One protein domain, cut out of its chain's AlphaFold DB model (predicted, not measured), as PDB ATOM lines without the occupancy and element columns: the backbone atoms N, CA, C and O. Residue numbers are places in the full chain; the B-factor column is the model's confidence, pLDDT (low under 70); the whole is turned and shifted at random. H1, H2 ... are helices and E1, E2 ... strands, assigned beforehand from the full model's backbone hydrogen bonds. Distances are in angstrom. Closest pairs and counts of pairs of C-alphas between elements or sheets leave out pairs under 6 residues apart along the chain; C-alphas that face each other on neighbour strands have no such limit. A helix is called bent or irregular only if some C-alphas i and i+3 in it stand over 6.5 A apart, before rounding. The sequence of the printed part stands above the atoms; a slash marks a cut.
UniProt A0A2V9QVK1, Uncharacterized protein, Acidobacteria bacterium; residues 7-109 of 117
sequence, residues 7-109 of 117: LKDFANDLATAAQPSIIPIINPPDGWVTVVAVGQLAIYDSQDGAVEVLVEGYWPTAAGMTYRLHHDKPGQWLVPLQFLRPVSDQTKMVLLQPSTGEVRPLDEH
ATOM      1  N   LEU A   7      72.856-100.279   6.245       51.31
ATOM      2  CA  LEU A   7      72.524 -99.326   5.181       51.31
ATOM      3  C   LEU A   7      71.137 -99.599   4.574       51.31
ATOM      4  O   LEU A   7      70.472 -98.670   4.122       51.31
ATOM      5  N   LYS A   8      70.688-100.861   4.582       46.53
ATOM      6  CA  LYS A   8      69.364-101.251   4.077       46.53
ATOM      7  C   LYS A   8      68.256-100.907   5.068       46.53
ATOM      8  O   LYS A   8      67.195-100.469   4.639       46.53
ATOM      9  N   ASP A   9      68.533-101.042   6.362       45.59
ATOM     10  CA  ASP A   9      67.584-100.696   7.423       45.59
ATOM     11  C   ASP A   9      67.304 -99.185   7.456       45.59
ATOM     12  O   ASP A   9      66.150 -98.773   7.451       45.59
ATOM     13  N   PHE A  10      68.343 -98.350   7.315       49.28
ATOM     14  CA  PHE A  10      68.181 -96.894   7.178       49.28
ATOM     15  C   PHE A  10      67.309 -96.504   5.978       49.28
ATOM     16  O   PHE A  10      66.452 -95.630   6.088       49.28
ATOM     17  N   ALA A  11      67.512 -97.156   4.830       48.84
ATOM     18  CA  ALA A  11      66.733 -96.881   3.624       48.84
ATOM     19  C   ALA A  11      65.263 -97.331   3.750       48.84
ATOM     20  O   ALA A  11      64.391 -96.728   3.127       48.84
ATOM     21  N   ASN A  12      64.987 -98.366   4.549       41.50
ATOM     22  CA  ASN A  12      63.641 -98.907   4.747       41.50
ATOM     23  C   ASN A  12      62.855 -98.165   5.848       41.50
ATOM     24  O   ASN A  12      61.638 -98.004   5.735       41.50
ATOM     25  N   ASP A  13      63.541 -97.652   6.870       41.09
ATOM     26  CA  ASP A  13      62.935 -96.833   7.929       41.09
ATOM     27  C   ASP A  13      62.553 -95.427   7.414       41.09
ATOM     28  O   ASP A  13      61.462 -94.921   7.693       41.09
ATOM     29  N   LEU A  14      63.358 -94.872   6.493       48.69
ATOM     30  CA  LEU A  14      63.034 -93.670   5.703       48.69
ATOM     31  C   LEU A  14      61.733 -93.797   4.887       48.69
ATOM     32  O   LEU A  14      61.097 -92.784   4.591       48.69
ATOM     33  N   ALA A  15      61.332 -95.017   4.513       45.59
ATOM     34  CA  ALA A  15      60.137 -95.260   3.707       45.59
ATOM     35  C   ALA A  15      58.851 -95.401   4.543       45.59
ATOM     36  O   ALA A  15      57.758 -95.231   4.004       45.59
ATOM     37  N   THR A  16      58.960 -95.699   5.842       38.81
ATOM     38  CA  THR A  16      57.801 -96.100   6.664       38.81
ATOM     39  C   THR A  16      57.261 -94.971   7.542       38.81
ATOM     40  O   THR A  16      56.087 -94.984   7.908       38.81
ATOM     41  N   ALA A  17      58.077 -93.965   7.860       40.47
ATOM     42  CA  ALA A  17      57.754 -93.027   8.934       40.47
ATOM     43  C   ALA A  17      57.708 -91.547   8.501       40.47
ATOM     44  O   ALA A  17      57.780 -90.631   9.317       40.47
ATOM     45  N   ALA A  18      57.509 -91.323   7.205       44.31
ATOM     46  CA  ALA A  18      57.080 -90.051   6.654       44.31
ATOM     47  C   ALA A  18      55.609 -90.188   6.272       44.31
ATOM     48  O   ALA A  18      55.298 -90.780   5.242       44.31
ATOM     49  N   GLN A  19      54.683 -89.652   7.067       42.22
ATOM     50  CA  GLN A  19      53.419 -89.262   6.448       42.22
ATOM     51  C   GLN A  19      53.796 -88.134   5.489       42.22
ATOM     52  O   GLN A  19      54.269 -87.099   5.968       42.22
ATOM     53  N   PRO A  20      53.690 -88.322   4.161       38.69
ATOM     54  CA  PRO A  20      53.984 -87.244   3.250       38.69
ATOM     55  C   PRO A  20      52.966 -86.162   3.584       38.69
ATOM     56  O   PRO A  20      51.776 -86.304   3.302       38.69
ATOM     57  N   SER A  21      53.419 -85.069   4.198       38.12
ATOM     58  CA  SER A  21      52.770 -83.801   3.919       38.12
ATOM     59  C   SER A  21      52.856 -83.714   2.409       38.12
ATOM     60  O   SER A  21      53.948 -83.539   1.872       38.12
ATOM     61  N   ILE A  22      51.745 -83.992   1.727       40.16
ATOM     62  CA  ILE A  22      51.636 -83.813   0.290       40.16
ATOM     63  C   ILE A  22      51.761 -82.306   0.114       40.16
ATOM     64  O   ILE A  22      50.776 -81.577   0.058       40.16
ATOM     65  N   ILE A  23      53.002 -81.819   0.094       43.22
ATOM     66  CA  ILE A  23      53.333 -80.619  -0.642       43.22
ATOM     67  C   ILE A  23      52.748 -80.940  -2.007       43.22
ATOM     68  O   ILE A  23      53.083 -82.006  -2.542       43.22
ATOM     69  N   PRO A  24      51.812 -80.136  -2.531       39.66
ATOM     70  CA  PRO A  24      51.374 -80.336  -3.886       39.66
ATOM     71  C   PRO A  24      52.653 -80.255  -4.706       39.66
ATOM     72  O   PRO A  24      53.230 -79.187  -4.903       39.66
ATOM     73  N   ILE A  25      53.132 -81.419  -5.134       47.38
ATOM     74  CA  ILE A  25      53.933 -81.542  -6.323       47.38
ATOM     75  C   ILE A  25      52.940 -81.036  -7.353       47.38
ATOM     76  O   ILE A  25      52.079 -81.779  -7.825       47.38
ATOM     77  N   ILE A  26      52.935 -79.719  -7.564       43.69
ATOM     78  CA  ILE A  26      52.249 -79.105  -8.680       43.69
ATOM     79  C   ILE A  26      53.058 -79.647  -9.836       43.69
ATOM     80  O   ILE A  26      54.084 -79.076 -10.174       43.69
ATOM     81  N   ASN A  27      52.681 -80.843 -10.285       42.00
ATOM     82  CA  ASN A  27      53.307 -81.577 -11.357       42.00
ATOM     83  C   ASN A  27      53.084 -80.686 -12.576       42.00
ATOM     84  O   ASN A  27      51.964 -80.657 -13.101       42.00
ATOM     85  N   PRO A  28      54.064 -79.851 -12.952       49.56
ATOM     86  CA  PRO A  28      53.905 -78.991 -14.094       49.56
ATOM     87  C   PRO A  28      53.741 -79.924 -15.300       49.56
ATOM     88  O   PRO A  28      54.300 -81.029 -15.313       49.56
ATOM     89  N   PRO A  29      52.968 -79.524 -16.316       47.94
ATOM     90  CA  PRO A  29      53.021 -80.229 -17.589       47.94
ATOM     91  C   PRO A  29      54.497 -80.314 -18.034       47.94
ATOM     92  O   PRO A  29      55.257 -79.374 -17.807       47.94
ATOM     93  N   ASP A  30      54.905 -81.457 -18.595       59.19
ATOM     94  CA  ASP A  30      56.245 -81.704 -19.165       59.19
ATOM     95  C   ASP A  30      57.406 -82.079 -18.210       59.19
ATOM     96  O   ASP A  30      58.569 -81.841 -18.520       59.19
ATOM     97  N   GLY A  31      57.154 -82.731 -17.068       67.19
ATOM     98  CA  GLY A  31      58.230 -83.416 -16.315       67.19
ATOM     99  C   GLY A  31      59.214 -82.494 -15.580       67.19
ATOM    100  O   GLY A  31      60.281 -82.929 -15.142       67.19
ATOM    101  N   TRP A  32      58.845 -81.227 -15.420       76.75
ATOM    102  CA  TRP A  32      59.509 -80.276 -14.537       76.75
ATOM    103  C   TRP A  32      59.162 -80.569 -13.074       76.75
ATOM    104  O   TRP A  32      58.112 -81.126 -12.774       76.75
ATOM    105  N   VAL A  33      60.030 -80.191 -12.142       77.50
ATOM    106  CA  VAL A  33      59.791 -80.352 -10.703       77.50
ATOM    107  C   VAL A  33      60.022 -79.037  -9.983       77.50
ATOM    108  O   VAL A  33      61.013 -78.350 -10.216       77.50
ATOM    109  N   THR A  34      59.101 -78.674  -9.099       78.94
ATOM    110  CA  THR A  34      59.229 -77.469  -8.283       78.94
ATOM    111  C   THR A  34      60.160 -77.740  -7.110       78.94
ATOM    112  O   THR A  34      59.892 -78.621  -6.292       78.94
ATOM    113  N   VAL A  35      61.250 -76.981  -7.020       82.69
ATOM    114  CA  VAL A  35      62.285 -77.115  -5.990       82.69
ATOM    115  C   VAL A  35      62.548 -75.782  -5.288       82.69
ATOM    116  O   VAL A  35      62.316 -74.711  -5.844       82.69
ATOM    117  N   VAL A  36      63.042 -75.828  -4.053       86.44
ATOM    118  CA  VAL A  36      63.589 -74.660  -3.358       86.44
ATOM    119  C   VAL A  36      64.917 -74.290  -4.015       86.44
ATOM    120  O   VAL A  36      65.761 -75.158  -4.241       86.44
ATOM    121  N   ALA A  37      65.104 -73.009  -4.333       85.94
ATOM    122  CA  ALA A  37      66.330 -72.547  -4.969       85.94
ATOM    123  C   ALA A  37      67.553 -72.715  -4.054       85.94
ATOM    124  O   ALA A  37      67.469 -72.626  -2.828       85.94
ATOM    125  N   VAL A  38      68.720 -72.908  -4.670       87.50
ATOM    126  CA  VAL A  38      69.999 -72.937  -3.951       87.50
ATOM    127  C   VAL A  38      70.248 -71.600  -3.248       87.50
ATOM    128  O   VAL A  38      69.982 -70.531  -3.799       87.50
ATOM    129  N   GLY A  39      70.758 -71.663  -2.022       86.94
ATOM    130  CA  GLY A  39      70.991 -70.512  -1.156       86.94
ATOM    131  C   GLY A  39      69.727 -69.983  -0.478       86.94
ATOM    132  O   GLY A  39      69.751 -68.874   0.051       86.94
ATOM    133  N   GLN A  40      68.614 -70.718  -0.516       86.19
ATOM    134  CA  GLN A  40      67.395 -70.364   0.211       86.19
ATOM    135  C   GLN A  40      67.217 -71.226   1.456       86.19
ATOM    136  O   GLN A  40      67.613 -72.393   1.485       86.19
ATOM    137  N   LEU A  41      66.605 -70.632   2.478       86.81
ATOM    138  CA  LEU A  41      66.203 -71.337   3.686       86.81
ATOM    139  C   LEU A  41      64.934 -72.145   3.423       86.81
ATOM    140  O   LEU A  41      64.038 -71.719   2.688       86.81
ATOM    141  N   ALA A  42      64.880 -73.319   4.028       86.56
ATOM    142  CA  ALA A  42      63.766 -74.241   3.985       86.56
ATOM    143  C   ALA A  42      63.595 -74.904   5.356       86.56
ATOM    144  O   ALA A  42      64.506 -74.916   6.178       86.56
ATOM    145  N   ILE A  43      62.424 -75.475   5.599       85.69
ATOM    146  CA  ILE A  43      62.132 -76.288   6.771       85.69
ATOM    147  C   ILE A  43      62.254 -77.756   6.387       85.69
ATOM    148  O   ILE A  43      61.470 -78.261   5.580       85.69
ATOM    149  N   TYR A  44      63.213 -78.452   6.985       84.62
ATOM    150  CA  TYR A  44      63.248 -79.907   6.977       84.62
ATOM    151  C   TYR A  44      62.325 -80.414   8.086       84.62
ATOM    152  O   TYR A  44      62.541 -80.131   9.265       84.62
ATOM    153  N   ASP A  45      61.270 -81.123   7.694       78.25
ATOM    154  CA  ASP A  45      60.330 -81.732   8.633       78.25
ATOM    155  C   ASP A  45      60.835 -83.136   8.985       78.25
ATOM    156  O   ASP A  45      60.832 -84.044   8.149       78.25
ATOM    157  N   SER A  46      61.339 -83.285  10.210       72.94
ATOM    158  CA  SER A  46      61.783 -84.563  10.764       72.94
ATOM    159  C   SER A  46      60.865 -85.000  11.901       72.94
ATOM    160  O   SER A  46      60.126 -84.193  12.465       72.94
ATOM    161  N   GLN A  47      60.941 -86.273  12.284       66.31
ATOM    162  CA  GLN A  47      60.149 -86.821  13.393       66.31
ATOM    163  C   GLN A  47      60.474 -86.155  14.734       66.31
ATOM    164  O   GLN A  47      59.588 -85.987  15.567       66.31
ATOM    165  N   ASP A  48      61.725 -85.732  14.917       66.81
ATOM    166  CA  ASP A  48      62.185 -84.977  16.086       66.81
ATOM    167  C   ASP A  48      61.742 -83.503  16.075       66.81
ATOM    168  O   ASP A  48      61.894 -82.797  17.074       66.81
ATOM    169  N   GLY A  49      61.197 -83.024  14.954       72.50
ATOM    170  CA  GLY A  49      60.714 -81.663  14.782       72.50
ATOM    171  C   GLY A  49      61.156 -81.016  13.471       72.50
ATOM    172  O   GLY A  49      62.026 -81.501  12.746       72.50
ATOM    173  N   ALA A  50      60.537 -79.875  13.187       81.00
ATOM    174  CA  ALA A  50      60.881 -79.015  12.068       81.00
ATOM    175  C   ALA A  50      62.170 -78.237  12.367       81.00
ATOM    176  O   ALA A  50      62.249 -77.528  13.373       81.00
ATOM    177  N   VAL A  51      63.163 -78.340  11.485       85.56
ATOM    178  CA  VAL A  51      64.419 -77.584  11.583       85.56
ATOM    179  C   VAL A  51      64.631 -76.729  10.345       85.56
ATOM    180  O   VAL A  51      64.329 -77.142   9.227       85.56
ATOM    181  N   GLU A  52      65.153 -75.525  10.550       86.19
ATOM    182  CA  GLU A  52      65.521 -74.641   9.453       86.19
ATOM    183  C   GLU A  52      66.884 -75.047   8.889       86.19
ATOM    184  O   GLU A  52      67.844 -75.299   9.618       86.19
ATOM    185  N   VAL A  53      66.945 -75.153   7.569       87.94
ATOM    186  CA  VAL A  53      68.090 -75.653   6.815       87.94
ATOM    187  C   VAL A  53      68.314 -74.774   5.595       87.94
ATOM    188  O   VAL A  53      67.367 -74.287   4.979       87.94
ATOM    189  N   LEU A  54      69.572 -74.590   5.209       89.31
ATOM    190  CA  LEU A  54      69.921 -73.858   3.996       89.31
ATOM    191  C   LEU A  54      70.134 -74.845   2.847       89.31
ATOM    192  O   LEU A  54      70.890 -75.805   2.981       89.31
ATOM    193  N   VAL A  55      69.500 -74.610   1.703       89.38
ATOM    194  CA  VAL A  55      69.694 -75.449   0.517       89.38
ATOM    195  C   VAL A  55      71.035 -75.123  -0.140       89.38
ATOM    196  O   VAL A  55      71.205 -74.041  -0.691       89.38
ATOM    197  N   GLU A  56      71.987 -76.058  -0.131       88.62
ATOM    198  CA  GLU A  56      73.278 -75.906  -0.830       88.62
ATOM    199  C   GLU A  56      73.227 -76.414  -2.272       88.62
ATOM    200  O   GLU A  56      74.017 -75.994  -3.114       88.62
ATOM    201  N   GLY A  57      72.326 -77.349  -2.567       86.19
ATOM    202  CA  GLY A  57      72.228 -77.954  -3.887       86.19
ATOM    203  C   GLY A  57      71.177 -79.047  -3.952       86.19
ATOM    204  O   GLY A  57      70.571 -79.412  -2.948       86.19
ATOM    205  N   TYR A  58      70.981 -79.588  -5.146       84.38
ATOM    206  CA  TYR A  58      70.096 -80.719  -5.391       84.38
ATOM    207  C   TYR A  58      70.538 -81.477  -6.641       84.38
ATOM    208  O   TYR A  58      71.158 -80.900  -7.535       84.38
ATOM    209  N   TRP A  59      70.224 -82.768  -6.710       81.25
ATOM    210  CA  TRP A  59      70.482 -83.591  -7.893       81.25
ATOM    211  C   TRP A  59      69.380 -84.628  -8.119       81.25
ATOM    212  O   TRP A  59      68.752 -85.093  -7.158       81.25
ATOM    213  N   PRO A  60      69.163 -85.026  -9.386       75.62
ATOM    214  CA  PRO A  60      68.281 -86.133  -9.707       75.62
ATOM    215  C   PRO A  60      68.882 -87.460  -9.226       75.62
ATOM    216  O   PRO A  60      70.073 -87.730  -9.390       75.62
ATOM    217  N   THR A  61      68.042 -88.308  -8.647       72.50
ATOM    218  CA  THR A  61      68.355 -89.684  -8.250       72.50
ATOM    219  C   THR A  61      67.295 -90.636  -8.796       72.50
ATOM    220  O   THR A  61      66.229 -90.217  -9.242       72.50
ATOM    221  N   ALA A  62      67.550 -91.945  -8.733       67.19
ATOM    222  CA  ALA A  62      66.567 -92.953  -9.139       67.19
ATOM    223  C   ALA A  62      65.244 -92.872  -8.342       67.19
ATOM    224  O   ALA A  62      64.214 -93.328  -8.828       67.19
ATOM    225  N   ALA A  63      65.269 -92.280  -7.142       65.19
ATOM    226  CA  ALA A  63      64.099 -92.067  -6.292       65.19
ATOM    227  C   ALA A  63      63.426 -90.691  -6.499       65.19
ATOM    228  O   ALA A  63      62.468 -90.376  -5.799       65.19
ATOM    229  N   GLY A  64      63.921 -89.858  -7.425       74.81
ATOM    230  CA  GLY A  64      63.401 -88.513  -7.691       74.81
ATOM    231  C   GLY A  64      64.475 -87.435  -7.560       74.81
ATOM    232  O   GLY A  64      65.417 -87.395  -8.344       74.81
ATOM    233  N   MET A  65      64.326 -86.534  -6.587       80.19
ATOM    234  CA  MET A  65      65.266 -85.437  -6.313       80.19
ATOM    235  C   MET A  65      65.755 -85.494  -4.872       80.19
ATOM    236  O   MET A  65      64.964 -85.705  -3.947       80.19
ATOM    237  N   THR A  66      67.048 -85.249  -4.678       84.31
ATOM    238  CA  THR A  66      67.675 -85.168  -3.354       84.31
ATOM    239  C   THR A  66      68.304 -83.796  -3.174       84.31
ATOM    240  O   THR A  66      69.088 -83.369  -4.017       84.31
ATOM    241  N   TYR A  67      67.975 -83.120  -2.076       86.94
ATOM    242  CA  TYR A  67      68.630 -81.896  -1.641       86.94
ATOM    243  C   TYR A  67      69.866 -82.204  -0.819       86.94
ATOM    244  O   TYR A  67      69.875 -83.117   0.008       86.94
ATOM    245  N   ARG A  68      70.871 -81.360  -0.991       88.75
ATOM    246  CA  ARG A  68      71.949 -81.162  -0.041       88.75
ATOM    247  C   ARG A  68      71.643 -79.921   0.769       88.75
ATOM    248  O   ARG A  68      71.467 -78.833   0.218       88.75
ATOM    249  N   LEU A  69      71.605 -80.112   2.071       88.88
ATOM    250  CA  LEU A  69      71.312 -79.077   3.031       88.88
ATOM    251  C   LEU A  69      72.552 -78.765   3.863       88.88
ATOM    252  O   LEU A  69      73.373 -79.640   4.144       88.88
ATOM    253  N   HIS A  70      72.632 -77.518   4.289       86.62
ATOM    254  CA  HIS A  70      73.519 -77.064   5.337       86.62
ATOM    255  C   HIS A  70      72.716 -76.906   6.625       86.62
ATOM    256  O   HIS A  70      71.655 -76.272   6.635       86.62
ATOM    257  N   HIS A  71      73.240 -77.464   7.708       84.00
ATOM    258  CA  HIS A  71      72.705 -77.313   9.053       84.00
ATOM    259  C   HIS A  71      73.881 -77.158  10.025       84.00
ATOM    260  O   HIS A  71      74.943 -77.734   9.803       84.00
ATOM    261  N   ASP A  72      73.683 -76.408  11.111       78.25
ATOM    262  CA  ASP A  72      74.729 -76.097  12.105       78.25
ATOM    263  C   ASP A  72      75.286 -77.360  12.797       78.25
ATOM    264  O   ASP A  72      76.445 -77.450  13.199       78.25
ATOM    265  N   LYS A  73      74.453 -78.402  12.867       76.12
ATOM    266  CA  LYS A  73      74.856 -79.727  13.352       76.12
ATOM    267  C   LYS A  73      75.765 -80.436  12.338       76.12
ATOM    268  O   LYS A  73      75.373 -80.579  11.176       76.12
ATOM    269  N   PRO A  74      76.899 -81.002  12.788       72.62
ATOM    270  CA  PRO A  74      77.811 -81.734  11.920       72.62
ATOM    271  C   PRO A  74      77.124 -82.958  11.306       72.62
ATOM    272  O   PRO A  74      76.446 -83.719  11.996       72.62
ATOM    273  N   GLY A  75      77.321 -83.156  10.004       78.31
ATOM    274  CA  GLY A  75      76.747 -84.273   9.257       78.31
ATOM    275  C   GLY A  75      76.480 -83.909   7.803       78.31
ATOM    276  O   GLY A  75      76.468 -82.736   7.436       78.31
ATOM    277  N   GLN A  76      76.277 -84.923   6.962       77.81
ATOM    278  CA  GLN A  76      75.804 -84.706   5.601       77.81
ATOM    279  C   GLN A  76      74.277 -84.754   5.604       77.81
ATOM    280  O   GLN A  76      73.684 -85.809   5.819       77.81
ATOM    281  N   TRP A  77      73.645 -83.611   5.365       85.19
ATOM    282  CA  TRP A  77      72.191 -83.498   5.369       85.19
ATOM    283  C   TRP A  77      71.667 -83.674   3.948       85.19
ATOM    284  O   TRP A  77      71.513 -82.712   3.198       85.19
ATOM    285  N   LEU A  78      71.467 -84.934   3.558       86.50
ATOM    286  CA  LEU A  78      70.891 -85.297   2.267       86.50
ATOM    287  C   LEU A  78      69.451 -85.733   2.458       86.50
ATOM    288  O   LEU A  78      69.205 -86.769   3.075       86.50
ATOM    289  N   VAL A  79      68.508 -84.961   1.927       83.19
ATOM    290  CA  VAL A  79      67.083 -85.242   2.125       83.19
ATOM    291  C   VAL A  79      66.348 -85.311   0.792       83.19
ATOM    292  O   VAL A  79      66.586 -84.482  -0.089       83.19
ATOM    293  N   PRO A  80      65.451 -86.288   0.597       81.44
ATOM    294  CA  PRO A  80      64.574 -86.293  -0.563       81.44
ATOM    295  C   PRO A  80      63.664 -85.061  -0.570       81.44
ATOM    296  O   PRO A  80      63.280 -84.555   0.487       81.44
ATOM    297  N   LEU A  81      63.271 -84.612  -1.765       77.19
ATOM    298  CA  LEU A  81      62.455 -83.405  -1.940       77.19
ATOM    299  C   LEU A  81      61.180 -83.381  -1.086       77.19
ATOM    300  O   LEU A  81      60.816 -82.331  -0.571       77.19
ATOM    301  N   GLN A  82      60.541 -84.531  -0.891       75.06
ATOM    302  CA  GLN A  82      59.281 -84.648  -0.150       75.06
ATOM    303  C   GLN A  82      59.371 -84.242   1.334       75.06
ATOM    304  O   GLN A  82      58.343 -84.004   1.957       75.06
ATOM    305  N   PHE A  83      60.578 -84.180   1.903       77.56
ATOM    306  CA  PHE A  83      60.804 -83.853   3.317       77.56
ATOM    307  C   PHE A  83      61.145 -82.383   3.558       77.56
ATOM    308  O   PHE A  83      61.298 -81.955   4.704       77.56
ATOM    309  N   LEU A  84      61.311 -81.616   2.482       80.44
ATOM    310  CA  LEU A  84      61.712 -80.226   2.552       80.44
ATOM    311  C   LEU A  84      60.530 -79.330   2.195       80.44
ATOM    312  O   LEU A  84      59.967 -79.438   1.108       80.44
ATOM    313  N   ARG A  85      60.179 -78.409   3.090       79.94
ATOM    314  CA  ARG A  85      59.132 -77.409   2.867       79.94
ATOM    315  C   ARG A  85      59.737 -76.010   2.765       79.94
ATOM    316  O   ARG A  85      60.635 -75.690   3.538       79.94
ATOM    317  N   PRO A  86      59.262 -75.151   1.857       79.19
ATOM    318  CA  PRO A  86      59.660 -73.746   1.848       79.19
ATOM    319  C   PRO A  86      59.215 -73.030   3.139       79.19
ATOM    320  O   PRO A  86      58.132 -73.301   3.663       79.19
ATOM    321  N   VAL A  87      60.031 -72.093   3.631       79.31
ATOM    322  CA  VAL A  87      59.704 -71.144   4.713       79.31
ATOM    323  C   VAL A  87      58.798 -70.046   4.134       79.31
ATOM    324  O   VAL A  87      59.232 -68.923   3.889       79.31
ATOM    325  N   SER A  88      57.533 -70.391   3.868       67.69
ATOM    326  CA  SER A  88      56.467 -69.468   3.422       67.69
ATOM    327  C   SER A  88      56.936 -68.420   2.380       67.69
ATOM    328  O   SER A  88      57.777 -68.724   1.541       67.69
ATOM    329  N   ASP A  89      56.380 -67.203   2.398       60.06
ATOM    330  CA  ASP A  89      56.533 -66.127   1.393       60.06
ATOM    331  C   ASP A  89      57.988 -65.684   1.094       60.06
ATOM    332  O   ASP A  89      58.233 -64.903   0.180       60.06
ATOM    333  N   GLN A  90      58.976 -66.165   1.857       67.94
ATOM    334  CA  GLN A  90      60.380 -65.757   1.738       67.94
ATOM    335  C   GLN A  90      61.249 -66.749   0.962       67.94
ATOM    336  O   GLN A  90      62.289 -66.363   0.424       67.94
ATOM    337  N   THR A  91      60.848 -68.018   0.884       79.12
ATOM    338  CA  THR A  91      61.637 -69.030   0.182       79.12
ATOM    339  C   THR A  91      61.368 -68.968  -1.313       79.12
ATOM    340  O   THR A  91      60.303 -69.365  -1.787       79.12
ATOM    341  N   LYS A  92      62.370 -68.541  -2.089       81.94
ATOM    342  CA  LYS A  92      62.276 -68.609  -3.549       81.94
ATOM    343  C   LYS A  92      62.258 -70.059  -4.013       81.94
ATOM    344  O   LYS A  92      63.183 -70.832  -3.754       81.94
ATOM    345  N   MET A  93      61.214 -70.397  -4.748       84.00
ATOM    346  CA  MET A  93      61.077 -71.676  -5.421       84.00
ATOM    347  C   MET A  93      61.316 -71.497  -6.926       84.00
ATOM    348  O   MET A  93      61.089 -70.427  -7.497       84.00
ATOM    349  N   VAL A  94      61.808 -72.549  -7.567       84.81
ATOM    350  CA  VAL A  94      62.149 -72.595  -8.991       84.81
ATOM    351  C   VAL A  94      61.655 -73.907  -9.586       84.81
ATOM    352  O   VAL A  94      61.504 -74.904  -8.884       84.81
ATOM    353  N   LEU A  95      61.414 -73.927 -10.887       83.31
ATOM    354  CA  LEU A  95      61.220 -75.158 -11.637       83.31
ATOM    355  C   LEU A  95      62.565 -75.682 -12.101       83.31
ATOM    356  O   LEU A  95      63.354 -74.946 -12.681       83.31
ATOM    357  N   LEU A  96      62.797 -76.964 -11.882       82.00
ATOM    358  CA  LEU A  96      63.969 -77.688 -12.334       82.00
ATOM    359  C   LEU A  96      63.534 -78.753 -13.336       82.00
ATOM    360  O   LEU A  96      62.589 -79.491 -13.074       82.00
ATOM    361  N   GLN A  97      64.236 -78.866 -14.458       84.12
ATOM    362  CA  GLN A  97      64.068 -79.964 -15.403       84.12
ATOM    363  C   GLN A  97      65.093 -81.060 -15.078       84.12
ATOM    364  O   GLN A  97      66.275 -80.885 -15.380       84.12
ATOM    365  N   PRO A  98      64.688 -82.203 -14.491       73.62
ATOM    366  CA  PRO A  98      65.612 -83.258 -14.065       73.62
ATOM    367  C   PRO A  98      66.495 -83.793 -15.196       73.62
ATOM    368  O   PRO A  98      67.641 -84.167 -14.964       73.62
ATOM    369  N   SER A  99      65.958 -83.827 -16.417       74.88
ATOM    370  CA  SER A  99      66.621 -84.398 -17.590       74.88
ATOM    371  C   SER A  99      67.775 -83.548 -18.123       74.88
ATOM    372  O   SER A  99      68.673 -84.088 -18.761       74.88
ATOM    373  N   THR A 100      67.752 -82.233 -17.891       76.69
ATOM    374  CA  THR A 100      68.733 -81.286 -18.460       76.69
ATOM    375  C   THR A 100      69.423 -80.418 -17.411       76.69
ATOM    376  O   THR A 100      70.435 -79.794 -17.715       76.69
ATOM    377  N   GLY A 101      68.902 -80.366 -16.184       74.12
ATOM    378  CA  GLY A 101      69.368 -79.460 -15.136       74.12
ATOM    379  C   GLY A 101      68.913 -78.008 -15.319       74.12
ATOM    380  O   GLY A 101      69.373 -77.144 -14.578       74.12
ATOM    381  N   GLU A 102      68.035 -77.718 -16.286       82.25
ATOM    382  CA  GLU A 102      67.542 -76.358 -16.527       82.25
ATOM    383  C   GLU A 102      66.713 -75.863 -15.335       82.25
ATOM    384  O   GLU A 102      65.846 -76.585 -14.844       82.25
ATOM    385  N   VAL A 103      66.974 -74.635 -14.877       83.62
ATOM    386  CA  VAL A 103      66.269 -74.008 -13.752       83.62
ATOM    387  C   VAL A 103      65.550 -72.751 -14.229       83.62
ATOM    388  O   VAL A 103      66.168 -71.886 -14.848       83.62
ATOM    389  N   ARG A 104      64.257 -72.628 -13.919       83.56
ATOM    390  CA  ARG A 104      63.423 -71.463 -14.241       83.56
ATOM    391  C   ARG A 104      62.789 -70.877 -12.981       83.56
ATOM    392  O   ARG A 104      62.312 -71.636 -12.141       83.56
ATOM    393  N   PRO A 105      62.739 -69.545 -12.831       80.38
ATOM    394  CA  PRO A 105      61.988 -68.935 -11.744       80.38
ATOM    395  C   PRO A 105      60.497 -69.264 -11.863       80.38
ATOM    396  O   PRO A 105      59.966 -69.403 -12.969       80.38
ATOM    397  N   LEU A 106      59.823 -69.395 -10.721       73.50
ATOM    398  CA  LEU A 106      58.365 -69.453 -10.696       73.50
ATOM    399  C   LEU A 106      57.792 -68.039 -10.831       73.50
ATOM    400  O   LEU A 106      58.320 -67.100 -10.237       73.50
ATOM    401  N   ASP A 107      56.731 -67.883 -11.618       66.31
ATOM    402  CA  ASP A 107      55.880 -66.691 -11.568       66.31
ATOM    403  C   ASP A 107      55.013 -66.664 -10.297       66.31
ATOM    404  O   ASP A 107      54.911 -67.642  -9.555       66.31
ATOM    405  N   GLU A 108      54.365 -65.520 -10.061       56.62
ATOM    406  CA  GLU A 108      53.462 -65.259  -8.930       56.62
ATOM    407  C   GLU A 108      52.291 -66.260  -8.814       56.62
ATOM    408  O   GLU A 108      51.673 -66.369  -7.757       56.62
ATOM    409  N   HIS A 109      52.006 -67.025  -9.875       54.47
ATOM    410  CA  HIS A 109      50.971 -68.059  -9.908       54.47
ATOM    411  C   HIS A 109      51.544 -69.478  -9.740       54.47
ATOM    412  O   HIS A 109      50.828 -70.464  -9.940       54.47
TER     413      HIS A 109
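This is residues 7 to 109 of the 117 residues of an uncharacterized protein of Acidobacteria bacterium (UniProt A0A2V9QVK1). A five-stranded sheet, E5 E4 E3 E2 E6, curls back on itself like part of a barrel, with the long bent strand E3 at its fold; a small sheet, E1 E7 E8, is partly face to face with it as a loose sandwich. At the far end from the small sheet, residues 7 to 13 of the single helix H1 stick out. The printed part has 103 residues, with one named helix and eight named strands in the order H1 E1 E2 E3 E4 E5 E6 E7 E8; both sheets are antiparallel and the class is mostly strand. The whole is compact, with a radius of gyration of the C-alphas of 13.6 A, and spans 37 by 27 by 22 A.

Begin with the large sheet, in order E5, residues 77 to 80, E4, residues 64 to 70, E3, residues 49 to 61, E2, residues 41 to 46, and E6, residues 84 to 86. E2 E3 E4 E5 form a meander, each strand the antiparallel neighbour of the one before. This is a folded sheet, bent back into two leaves: E5 and E4 face E2 and E6, with E3 as the hinge, which bends by 92 degrees at residue 56. Look for N 42 and O 53, 2.8 A apart, between E2 and E3; N 56 and O 68, 2.8 A, between E4 and E3; N 67 and O 79, 2.8 A, between E5 and E4; and N 43 and O 85, 2.7 A, between E2 and E6. The small sheet runs E1, residues 33 to 36, E7, residues 93 to 96, and E8, residues 103 to 105; N 35 and O 94 are 2.8 A apart, as are N 95 and O 104. The closest C-alphas of E1 and E6, those of Val 36 and Pro 86, are 6.6 A apart. H1, residues 7 to 16, is on neither sheet; 4 of its 6 O i to N i+4 pairs are within hydrogen-bond range.

Find C-alpha 49 at (60.714, -81.663, 14.782); from there E3 runs 25.6 A to C-alpha 61 at (68.355, -89.684, -8.250). E4 measures 20.1 A, E2 15.6 A and H1 15.1 A from first to last C-alpha. E8 ends at C-alpha 105, at (61.988, -68.935, -11.744).

The two C-alphas farthest apart, those of Leu 7 and Glu 108, are 41.5 A apart. The printed part has no cut, and the link from H1 to E1 is long, at 16 residues. The mean pLDDT of the printed part is 71.1; look for values under 70 at residues 7 to 31, 47 to 48, 62 to 63, 88 to 90 and 107 to 109.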